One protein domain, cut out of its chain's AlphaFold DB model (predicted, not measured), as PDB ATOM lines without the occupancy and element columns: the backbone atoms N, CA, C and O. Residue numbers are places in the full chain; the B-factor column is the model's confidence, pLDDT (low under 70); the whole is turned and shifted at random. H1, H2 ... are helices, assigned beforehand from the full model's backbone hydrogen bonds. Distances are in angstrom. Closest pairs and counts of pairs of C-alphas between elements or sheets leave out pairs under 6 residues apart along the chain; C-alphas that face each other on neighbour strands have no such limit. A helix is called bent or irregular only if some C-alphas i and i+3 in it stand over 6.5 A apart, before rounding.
ATOM      1  N   SER A 408       2.812 -21.847 -21.944       89.25
ATOM      2  CA  SER A 408       1.631 -22.328 -21.221       89.25
ATOM      3  C   SER A 408       0.591 -22.969 -22.154       89.25
ATOM      4  O   SER A 408       0.589 -22.766 -23.373       89.25
ATOM      5  N   GLY A 409      -0.340 -23.737 -21.575       88.38
ATOM      6  CA  GLY A 409      -1.460 -24.315 -22.323       88.38
ATOM      7  C   GLY A 409      -2.333 -23.261 -23.017       88.38
ATOM      8  O   GLY A 409      -2.800 -23.507 -24.126       88.38
ATOM      9  N   GLU A 410      -2.486 -22.080 -22.410       91.00
ATOM     10  CA  GLU A 410      -3.231 -20.949 -22.977       91.00
ATOM     11  C   GLU A 410      -2.533 -20.374 -24.214       91.00
ATOM     12  O   GLU A 410      -3.166 -20.188 -25.250       91.00
ATOM     13  N   VAL A 411      -1.212 -20.168 -24.143       92.38
ATOM     14  CA  VAL A 411      -0.404 -19.701 -25.283       92.38
ATOM     15  C   VAL A 411      -0.473 -20.705 -26.432       92.38
ATOM     16  O   VAL A 411      -0.657 -20.322 -27.587       92.38
ATOM     17  N   MET A 412      -0.373 -22.002 -26.128       92.94
ATOM     18  CA  MET A 412      -0.505 -23.056 -27.135       92.94
ATOM     19  C   MET A 412      -1.905 -23.076 -27.763       92.94
ATOM     20  O   MET A 412      -2.033 -23.281 -28.968       92.94
ATOM     21  N   GLN A 413      -2.957 -22.853 -26.973       93.44
ATOM     22  CA  GLN A 413      -4.319 -22.767 -27.489       93.44
ATOM     23  C   GLN A 413      -4.485 -21.572 -28.434       93.44
ATOM     24  O   GLN A 413      -4.951 -21.765 -29.553       93.44
ATOM     25  N   GLN A 414      -4.032 -20.380 -28.039       93.75
ATOM     26  CA  GLN A 414      -4.069 -19.183 -28.889       93.75
ATOM     27  C   GLN A 414      -3.290 -19.381 -30.196       93.75
ATOM     28  O   GLN A 414      -3.762 -19.012 -31.270       93.75
ATOM     29  N   LEU A 415      -2.112 -20.012 -30.120       94.38
ATOM     30  CA  LEU A 415      -1.305 -20.359 -31.288       94.38
ATOM     31  C   LEU A 415      -2.076 -21.269 -32.249       94.38
ATOM     32  O   LEU A 415      -2.136 -20.997 -33.447       94.38
ATOM     33  N   LEU A 416      -2.678 -22.340 -31.731       93.62
ATOM     34  CA  LEU A 416      -3.449 -23.273 -32.547       93.62
ATOM     35  C   LEU A 416      -4.684 -22.605 -33.145       93.62
ATOM     36  O   LEU A 416      -4.907 -22.770 -34.337       93.62
ATOM     37  N   GLU A 417      -5.437 -21.824 -32.370       93.56
ATOM     38  CA  GLU A 417      -6.600 -21.074 -32.857       93.56
ATOM     39  C   GLU A 417      -6.218 -20.145 -34.014       93.56
ATOM     40  O   GLU A 417      -6.868 -20.175 -35.058       93.56
ATOM     41  N   TYR A 418      -5.119 -19.396 -33.886       93.81
ATOM     42  CA  TYR A 418      -4.620 -18.529 -34.951       93.81
ATOM     43  C   TYR A 418      -4.321 -19.305 -36.245       93.81
ATOM     44  O   TYR A 418      -4.862 -18.979 -37.304       93.81
ATOM     45  N   PHE A 419      -3.505 -20.361 -36.180       93.81
ATOM     46  CA  PHE A 419      -3.152 -21.146 -37.371       93.81
ATOM     47  C   PHE A 419      -4.340 -21.940 -37.936       93.81
ATOM     48  O   PHE A 419      -4.403 -22.169 -39.144       93.81
ATOM     49  N   GLU A 420      -5.313 -22.299 -37.099       92.31
ATOM     50  CA  GLU A 420      -6.572 -22.915 -37.511       92.31
ATOM     51  C   GLU A 420      -7.415 -21.949 -38.356       92.31
ATOM     52  O   GLU A 420      -7.979 -22.367 -39.363       92.31
ATOM     53  N   THR A 421      -7.430 -20.646 -38.039       91.12
ATOM     54  CA  THR A 421      -8.111 -19.652 -38.896       91.12
ATOM     55  C   THR A 421      -7.489 -19.511 -40.287       91.12
ATOM     56  O   THR A 421      -8.191 -19.161 -41.235       91.12
ATOM     57  N   LEU A 422      -6.189 -19.786 -40.421       89.12
ATOM     58  CA  LEU A 422      -5.438 -19.609 -41.664       89.12
ATOM     59  C   LEU A 422      -5.398 -20.864 -42.540       89.12
ATOM     60  O   LEU A 422      -5.507 -20.765 -43.759       89.12
ATOM     61  N   PHE A 423      -5.214 -22.037 -41.932       90.31
ATOM     62  CA  PHE A 423      -4.863 -23.268 -42.645       90.31
ATOM     63  C   PHE A 423      -5.791 -24.442 -42.316       90.31
ATOM     64  O   PHE A 423      -5.365 -25.589 -42.425       90.31
ATOM     65  N   ALA A 424      -7.041 -24.179 -41.915       85.12
ATOM     66  CA  ALA A 424      -7.990 -25.175 -41.403       85.12
ATOM     67  C   ALA A 424      -8.006 -26.520 -42.158       85.12
ATOM     68  O   ALA A 424      -7.982 -27.591 -41.548       85.12
ATOM     69  N   GLU A 425      -8.015 -26.476 -43.493       85.50
ATOM     70  CA  GLU A 425      -8.059 -27.660 -44.367       85.50
ATOM     71  C   GLU A 425      -6.787 -28.523 -44.287       85.50
ATOM     72  O   GLU A 425      -6.835 -29.730 -44.509       85.50
ATOM     73  N   HIS A 426      -5.657 -27.931 -43.900       87.25
ATOM     74  CA  HIS A 426      -4.330 -28.549 -43.859       87.25
ATOM     75  C   HIS A 426      -3.854 -28.863 -42.426       87.25
ATOM     76  O   HIS A 426      -2.827 -29.512 -42.238       87.25
ATOM     77  N   MET A 427      -4.611 -28.456 -41.399       89.62
ATOM     78  CA  MET A 427      -4.254 -28.611 -39.979       89.62
ATOM     79  C   MET A 427      -4.426 -30.035 -39.428       89.62
ATOM     80  O   MET A 427      -4.064 -30.303 -38.278       89.62
ATOM     81  N   TRP A 428      -4.941 -30.985 -40.217       87.62
ATOM     82  CA  TRP A 428      -5.180 -32.370 -39.788       87.62
ATOM     83  C   TRP A 428      -3.931 -33.043 -39.200       87.62
ATOM     84  O   TRP A 428      -4.034 -33.744 -38.191       87.62
ATOM     85  N   CYS A 429      -2.740 -32.775 -39.747       85.00
ATOM     86  CA  CYS A 429      -1.489 -33.339 -39.239       85.00
ATOM     87  C   CYS A 429      -1.082 -32.760 -37.874       85.00
ATOM     88  O   CYS A 429      -0.443 -33.454 -37.086       85.00
ATOM     89  N   VAL A 430      -1.459 -31.513 -37.575       88.25
ATOM     90  CA  VAL A 430      -1.212 -30.854 -36.282       88.25
ATOM     91  C   VAL A 430      -2.249 -31.306 -35.250       88.25
ATOM     92  O   VAL A 430      -1.891 -31.660 -34.125       88.25
ATOM     93  N   ARG A 431      -3.527 -31.382 -35.648       87.31
ATOM     94  CA  ARG A 431      -4.631 -31.883 -34.810       87.31
ATOM     95  C   ARG A 431      -4.376 -33.313 -34.339       87.31
ATOM     96  O   ARG A 431      -4.563 -33.598 -33.158       87.31
ATOM     97  N   TYR A 432      -3.886 -34.181 -35.229       85.25
ATOM     98  CA  TYR A 432      -3.521 -35.555 -34.881       85.25
ATOM     99  C   TYR A 432      -2.480 -35.597 -33.757       85.25
ATOM    100  O   TYR A 432      -2.686 -36.268 -32.749       85.25
ATOM    101  N   VAL A 433      -1.400 -34.815 -33.871       85.94
ATOM    102  CA  VAL A 433      -0.365 -34.732 -32.826       85.94
ATOM    103  C   VAL A 433      -0.949 -34.214 -31.513       85.94
ATOM    104  O   VAL A 433      -0.631 -34.738 -30.446       85.94
ATOM    105  N   ARG A 434      -1.823 -33.205 -31.570       84.38
ATOM    106  CA  ARG A 434      -2.426 -32.613 -30.370       84.38
ATOM    107  C   ARG A 434      -3.345 -33.585 -29.622       84.38
ATOM    108  O   ARG A 434      -3.375 -33.533 -28.393       84.38
ATOM    109  N   GLN A 435      -4.082 -34.432 -30.346       83.19
ATOM    110  CA  GLN A 435      -5.065 -35.376 -29.795       83.19
ATOM    111  C   GLN A 435      -4.444 -36.721 -29.397       83.19
ATOM    112  O   GLN A 435      -4.743 -37.248 -28.329       83.19
ATOM    113  N   CYS A 436      -3.573 -37.275 -30.241       75.75
ATOM    114  CA  CYS A 436      -3.011 -38.619 -30.083       75.75
ATOM    115  C   CYS A 436      -1.577 -38.613 -29.517       75.75
ATOM    116  O   CYS A 436      -1.035 -39.660 -29.158       75.75
ATOM    117  N   GLY A 437      -0.947 -37.441 -29.397       74.62
ATOM    118  CA  GLY A 437       0.436 -37.301 -28.954       74.62
ATOM    119  C   GLY A 437       1.437 -37.874 -29.961       74.62
ATOM    120  O   GLY A 437       1.189 -37.916 -31.160       74.62
ATOM    121  N   THR A 438       2.594 -38.320 -29.462       70.00
ATOM    122  CA  THR A 438       3.742 -38.773 -30.267       70.00
ATOM    123  C   THR A 438       3.737 -40.235 -30.720       70.00
ATOM    124  O   THR A 438       4.742 -40.733 -31.222       70.00
ATOM    125  N   PHE A 439       2.614 -40.937 -30.573       58.59
ATOM    126  CA  PHE A 439       2.516 -42.354 -30.915       58.59
ATOM    127  C   PHE A 439       2.325 -42.566 -32.430       58.59
ATOM    128  O   PHE A 439       1.421 -41.979 -33.023       58.59
ATOM    129  N   ALA A 440       3.161 -43.417 -33.044       63.00
ATOM    130  CA  ALA A 440       3.105 -43.784 -34.470       63.00
ATOM    131  C   ALA A 440       3.095 -42.580 -35.441       63.00
ATOM    132  O   ALA A 440       2.336 -42.537 -36.407       63.00
ATOM    133  N   ILE A 441       3.923 -41.576 -35.150       74.75
ATOM    134  CA  ILE A 441       4.038 -40.349 -35.938       74.75
ATOM    135  C   ILE A 441       4.888 -40.578 -37.198       74.75
ATOM    136  O   ILE A 441       6.012 -41.063 -37.102       74.75
ATOM    137  N   ASP A 442       4.373 -40.154 -38.358       77.56
ATOM    138  CA  ASP A 442       5.148 -40.074 -39.605       77.56
ATOM    139  C   ASP A 442       6.329 -39.096 -39.465       77.56
ATOM    140  O   ASP A 442       6.194 -38.032 -38.844       77.56
ATOM    141  N   ASP A 443       7.458 -39.389 -40.103       82.38
ATOM    142  CA  ASP A 443       8.544 -38.415 -40.225       82.38
ATOM    143  C   ASP A 443       8.110 -37.187 -41.055       82.38
ATOM    144  O   ASP A 443       7.105 -37.195 -41.776       82.38
ATOM    145  N   ASP A 444       8.837 -36.076 -40.918       82.44
ATOM    146  CA  ASP A 444       8.455 -34.826 -41.587       82.44
ATOM    147  C   ASP A 444       8.523 -34.943 -43.123       82.44
ATOM    148  O   ASP A 444       7.794 -34.247 -43.826       82.44
ATOM    149  N   THR A 445       9.354 -35.845 -43.651       83.50
ATOM    150  CA  THR A 445       9.456 -36.163 -45.081       83.50
ATOM    151  C   THR A 445       8.221 -36.883 -45.608       83.50
ATOM    152  O   THR A 445       7.659 -36.459 -46.618       83.50
ATOM    153  N   THR A 446       7.738 -37.917 -44.915       85.50
ATOM    154  CA  THR A 446       6.498 -38.615 -45.283       85.50
ATOM    155  C   THR A 446       5.299 -37.686 -45.137       85.50
ATOM    156  O   THR A 446       4.437 -37.647 -46.014       85.50
ATOM    157  N   MET A 447       5.256 -36.888 -44.066       87.19
ATOM    158  CA  MET A 447       4.182 -35.917 -43.865       87.19
ATOM    159  C   MET A 447       4.190 -34.822 -44.938       87.19
ATOM    160  O   MET A 447       3.138 -34.470 -45.467       87.19
ATOM    161  N   GLY A 448       5.371 -34.325 -45.311       85.12
ATOM    162  CA  GLY A 448       5.521 -33.355 -46.391       85.12
ATOM    163  C   GLY A 448       5.010 -33.880 -47.731       85.12
ATOM    164  O   GLY A 448       4.316 -33.148 -48.431       85.12
ATOM    165  N   ARG A 449       5.253 -35.158 -48.062       84.00
ATOM    166  CA  ARG A 449       4.664 -35.766 -49.266       84.00
ATOM    167  C   ARG A 449       3.149 -35.871 -49.190       84.00
ATOM    168  O   ARG A 449       2.492 -35.500 -50.147       84.00
ATOM    169  N   LYS A 450       2.582 -36.288 -48.052       87.50
ATOM    170  CA  LYS A 450       1.117 -36.343 -47.881       87.50
ATOM    171  C   LYS A 450       0.459 -34.972 -48.083       87.50
ATOM    172  O   LYS A 450      -0.628 -34.901 -48.646       87.50
ATOM    173  N   LEU A 451       1.112 -33.891 -47.648       87.06
ATOM    174  CA  LEU A 451       0.657 -32.519 -47.904       87.06
ATOM    175  C   LEU A 451       0.787 -32.145 -49.389       87.06
ATOM    176  O   LEU A 451      -0.146 -31.591 -49.964       87.06
ATOM    177  N   GLN A 452       1.899 -32.500 -50.032       86.75
ATOM    178  CA  GLN A 452       2.091 -32.270 -51.464       86.75
ATOM    179  C   GLN A 452       1.065 -33.036 -52.320       86.75
ATOM    180  O   GLN A 452       0.481 -32.461 -53.236       86.75
ATOM    181  N   ASP A 453       0.793 -34.301 -51.988       86.56
ATOM    182  CA  ASP A 453      -0.209 -35.153 -52.639       86.56
ATOM    183  C   ASP A 453      -1.634 -34.611 -52.441       86.56
ATOM    184  O   ASP A 453      -2.490 -34.765 -53.313       86.56
ATOM    185  N   ALA A 454      -1.886 -33.929 -51.318       86.56
ATOM    186  CA  ALA A 454      -3.136 -33.219 -51.052       86.56
ATOM    187  C   ALA A 454      -3.244 -31.866 -51.787       86.56
ATOM    188  O   ALA A 454      -4.255 -31.180 -51.646       86.56
ATOM    189  N   GLY A 455      -2.240 -31.480 -52.582       84.31
ATOM    190  CA  GLY A 455      -2.244 -30.251 -53.379       84.31
ATOM    191  C   GLY A 455      -1.865 -28.984 -52.610       84.31
ATOM    192  O   GLY A 455      -2.128 -27.886 -53.097       84.31
ATOM    193  N   VAL A 456      -1.253 -29.111 -51.427       87.38
ATOM    194  CA  VAL A 456      -0.834 -27.967 -50.603       87.38
ATOM    195  C   VAL A 456       0.401 -27.299 -51.205       87.38
ATOM    196  O   VAL A 456       1.356 -27.967 -51.607       87.38
ATOM    197  N   ASP A 457       0.420 -25.966 -51.242       88.31
ATOM    198  CA  ASP A 457       1.582 -25.218 -51.710       88.31
ATOM    199  C   ASP A 457       2.801 -25.413 -50.789       88.31
ATOM    200  O   ASP A 457       2.697 -25.708 -49.593       88.31
ATOM    201  N   GLN A 458       3.998 -25.234 -51.351       86.50
ATOM    202  CA  GLN A 458       5.255 -25.485 -50.644       86.50
ATOM    203  C   GLN A 458       5.433 -24.583 -49.412       86.50
ATOM    204  O   GLN A 458       5.974 -25.020 -48.395       86.50
ATOM    205  N   THR A 459       4.985 -23.328 -49.494       87.50
ATOM    206  CA  THR A 459       5.098 -22.354 -48.402       87.50
ATOM    207  C   THR A 459       4.184 -22.697 -47.232       87.50
ATOM    208  O   THR A 459       4.649 -22.730 -46.093       87.50
ATOM    209  N   THR A 460       2.925 -23.041 -47.495       89.44
ATOM    210  CA  THR A 460       1.989 -23.518 -46.472       89.44
ATOM    211  C   THR A 460       2.459 -24.835 -45.871       89.44
ATOM    212  O   THR A 460       2.443 -24.988 -44.650       89.44
ATOM    213  N   SER A 461       2.966 -25.757 -46.696       89.12
ATOM    214  CA  SER A 461       3.518 -27.029 -46.219       89.12
ATOM    215  C   SER A 461       4.650 -26.811 -45.209       89.12
ATOM    216  O   SER A 461       4.648 -27.419 -44.141       89.12
ATOM    217  N   LEU A 462       5.583 -25.891 -45.490       89.12
ATOM    218  CA  LEU A 462       6.675 -25.540 -44.573       89.12
ATOM    219  C   LEU A 462       6.174 -24.978 -43.235       89.12
ATOM    220  O   LEU A 462       6.672 -25.381 -42.181       89.12
ATOM    221  N   ILE A 463       5.190 -24.077 -43.270       91.81
ATOM    222  CA  ILE A 463       4.602 -23.457 -42.073       91.81
ATOM    223  C   ILE A 463       3.893 -24.513 -41.217       91.81
ATOM    224  O   ILE A 463       4.153 -24.618 -40.017       91.81
ATOM    225  N   VAL A 464       3.042 -25.338 -41.831       91.50
ATOM    226  CA  VAL A 464       2.275 -26.380 -41.135       91.50
ATOM    227  C   VAL A 464       3.202 -27.447 -40.543       91.50
ATOM    228  O   VAL A 464       3.006 -27.869 -39.402       91.50
ATOM    229  N   LEU A 465       4.257 -27.850 -41.260       91.19
ATOM    230  CA  LEU A 465       5.263 -28.786 -40.746       91.19
ATOM    231  C   LEU A 465       6.079 -28.186 -39.592       91.19
ATOM    232  O   LEU A 465       6.344 -28.883 -38.612       91.19
ATOM    233  N   ALA A 466       6.438 -26.900 -39.657       90.94
ATOM    234  CA  ALA A 466       7.111 -26.212 -38.554       90.94
ATOM    235  C   ALA A 466       6.224 -26.144 -37.301       90.94
ATOM    236  O   ALA A 466       6.674 -26.479 -36.201       90.94
ATOM    237  N   LEU A 467       4.942 -25.808 -37.465       93.56
ATOM    238  CA  LEU A 467       3.972 -25.824 -36.372       93.56
ATOM    239  C   LEU A 467       3.810 -27.235 -35.790       93.56
ATOM    240  O   LEU A 467       3.862 -27.414 -34.575       93.56
ATOM    241  N   ARG A 468       3.689 -28.255 -36.648       91.56
ATOM    242  CA  ARG A 468       3.625 -29.663 -36.239       91.56
ATOM    243  C   ARG A 468       4.833 -30.049 -35.384       91.56
ATOM    244  O   ARG A 468       4.648 -30.627 -34.313       91.56
ATOM    245  N   ARG A 469       6.056 -29.710 -35.814       89.94
ATOM    246  CA  ARG A 469       7.291 -29.946 -35.042       89.94
ATOM    247  C   ARG A 469       7.243 -29.301 -33.667       89.94
ATOM    248  O   ARG A 469       7.597 -29.947 -32.680       89.94
ATOM    249  N   PHE A 470       6.799 -28.052 -33.599       91.06
ATOM    250  CA  PHE A 470       6.699 -27.322 -32.343       91.06
ATOM    251  C   PHE A 470       5.687 -27.969 -31.381       91.06
ATOM    252  O   PHE A 470       6.028 -28.257 -30.233       91.06
ATOM    253  N   VAL A 471       4.491 -28.319 -31.868       91.00
ATOM    254  CA  VAL A 471       3.445 -28.992 -31.073       91.00
ATOM    255  C   VAL A 471       3.904 -30.368 -30.585       91.00
ATOM    256  O   VAL A 471       3.702 -30.699 -29.417       91.00
ATOM    257  N   MET A 472       4.583 -31.154 -31.432       88.56
ATOM    258  CA  MET A 472       5.164 -32.445 -31.029       88.56
ATOM    259  C   MET A 472       6.112 -32.289 -29.834       88.56
ATOM    260  O   MET A 472       6.047 -33.073 -28.884       88.56
ATOM    261  N   ARG A 473       6.979 -31.268 -29.858       86.88
ATOM    262  CA  ARG A 473       7.927 -31.000 -28.767       86.88
ATOM    263  C   ARG A 473       7.222 -30.570 -27.489       86.88
ATOM    264  O   ARG A 473       7.543 -31.098 -26.427       86.88
ATOM    265  N   TRP A 474       6.247 -29.674 -27.591       89.62
ATOM    266  CA  TRP A 474       5.468 -29.236 -26.436       89.62
ATOM    267  C   TRP A 474       4.717 -30.403 -25.776       89.62
ATOM    268  O   TRP A 474       4.814 -30.594 -24.565       89.62
ATOM    269  N   CYS A 475       4.065 -31.267 -26.566       86.31
ATOM    270  CA  CYS A 475       3.395 -32.464 -26.047       86.31
ATOM    271  C   CYS A 475       4.360 -33.435 -25.347       86.31
ATOM    272  O   CYS A 475       3.980 -34.065 -24.362       86.31
ATOM    273  N   ASN A 476       5.595 -33.577 -25.839       84.56
ATOM    274  CA  ASN A 476       6.612 -34.400 -25.178       84.56
ATOM    275  C   ASN A 476       7.075 -33.792 -23.846       84.56
ATOM    276  O   ASN A 476       7.271 -34.539 -22.892       84.56
ATOM    277  N   CYS A 477       7.209 -32.466 -23.767       82.75
ATOM    278  CA  CYS A 477       7.573 -31.765 -22.533       82.75
ATOM    279  C   CYS A 477       6.514 -31.969 -21.439       82.75
ATOM    280  O   CYS A 477       6.836 -32.411 -20.342       82.75
ATOM    281  N   GLN A 478       5.237 -31.779 -21.781       80.38
ATOM    282  CA  GLN A 478       4.108 -31.955 -20.856       80.38
ATOM    283  C   GLN A 478       3.993 -33.391 -20.309       80.38
ATOM    284  O   GLN A 478       3.598 -33.604 -19.166       80.38
ATOM    285  N   LYS A 479       4.367 -34.401 -21.108       72.50
ATOM    286  CA  LYS A 479       4.438 -35.799 -20.645       72.50
ATOM    287  C   LYS A 479       5.605 -36.036 -19.677       72.50
ATOM    288  O   LYS A 479       5.473 -36.870 -18.786       72.50
ATOM    289  N   GLY A 480       6.719 -35.318 -19.829       58.66
ATOM    290  CA  GLY A 480       7.869 -35.376 -18.919       58.66
ATOM    291  C   GLY A 480       7.577 -34.781 -17.536       58.66
ATOM    292  O   GLY A 480       7.914 -35.406 -16.532       58.66
ATOM    293  N   ASP A 481       6.862 -33.654 -17.480       51.69
ATOM    294  CA  ASP A 481       6.462 -32.996 -16.219       51.69
ATOM    295  C   ASP A 481       5.467 -33.823 -15.392       51.69
ATOM    296  O   ASP A 481       5.405 -33.702 -14.171       51.69
ATOM    297  N   SER A 482       4.729 -34.744 -16.021       46.72
ATOM    298  CA  SER A 482       3.884 -35.704 -15.294       46.72
ATOM    299  C   SER A 482       4.669 -36.801 -14.545       46.72
ATOM    300  O   SER A 482       4.058 -37.617 -13.854       46.72
ATOM    301  N   GLY A 483       6.009 -36.822 -14.651       43.94
ATOM    302  CA  GLY A 483       6.887 -37.819 -14.024       43.94
ATOM    303  C   GLY A 483       8.097 -37.281 -13.246       43.94
ATOM    304  O   GLY A 483       8.787 -38.083 -12.619       43.94
TER     305      GLY A 483
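This is residues 408 to 483 of the 525 residues of the protein "NopRA1 domain-containing protein" of Anopheles maculatus (UniProt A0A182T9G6). One long helix, H4, sets the long axis; the shorter H2 lies side by side with it, and H3 packs aslant on its first turns, so that H3 and H4 make a helical hairpin. H1 runs the opposite way to H4 and has a kink near residue 420, and past that kink it reaches H4 with residues 423 to 426 alone; the centres of H1, H2 and H4 make a triangle. The printed part has 76 residues, with four named helices in the order H1, H2, H3, H4 and no named strand, and its class is all helix. The whole is compact, with a radius of gyration of the C-alphas of 12.5 A, yet elongated in outline, spanning 40 by 26 by 16 A.

Find C-alpha 458 at (5.255, -25.485, -50.644); from there H4, residues 458 to 481, runs 35.3 A to C-alpha 481 at (6.462, -32.996, -16.219). Look next at H2, residues 428 to 436, which is 11.7 A long, and at H3, residues 444 to 453, which is 14.0 A long. H1, residues 409 to 426, begins at C-alpha 409 at (-1.460, -24.315, -22.323) and is 22.1 A long. It has a kink of 66 degrees near residue 420 and is irregular: C-alphas 422 and 425 are 8.9 A apart.

Start from H4, the hub, which touches the three other helices. With residues 464 to 475 alone it touches H2, at a shallow tilt of 7 degrees, the same way; their closest C-alphas, of Val 430 and Arg 468, are 5.0 A apart. With residues 458 to 465 alone it touches H3, at a steep tilt of 40 degrees, opposite ways; their closest C-alphas, of Leu 451 and Ser 461, are 6.4 A apart. H1 and H4 only just touch, with 3 pairs of C-alphas within 8 A, at a shallow tilt of 30 degrees, opposite ways; the closest are those of His 426 and Val 464, 7.5 A apart. H1 and H2 meet only through their link. H2 and H3 are close but not clearly touching, with the C-alphas of Cys 429 and Met 447 closest at 7.8 A. In H3 and H4 every O i to N i+4 pair is within hydrogen-bond range; in H1 12 of 14 are, and in H2 4 of 5.

The two C-alphas farthest apart, of Gly 455 and Gly 483, are 41.1 A apart. The printed part has no cut. The links H1 to H2 and H3 to H4 are tight, H2 to H3 is short, and no link is long. The mean pLDDT of the printed part is 84.5; look for values under 70 at residues 439 to 440 and 480 to 483, of which 480 to 481 belong to H4.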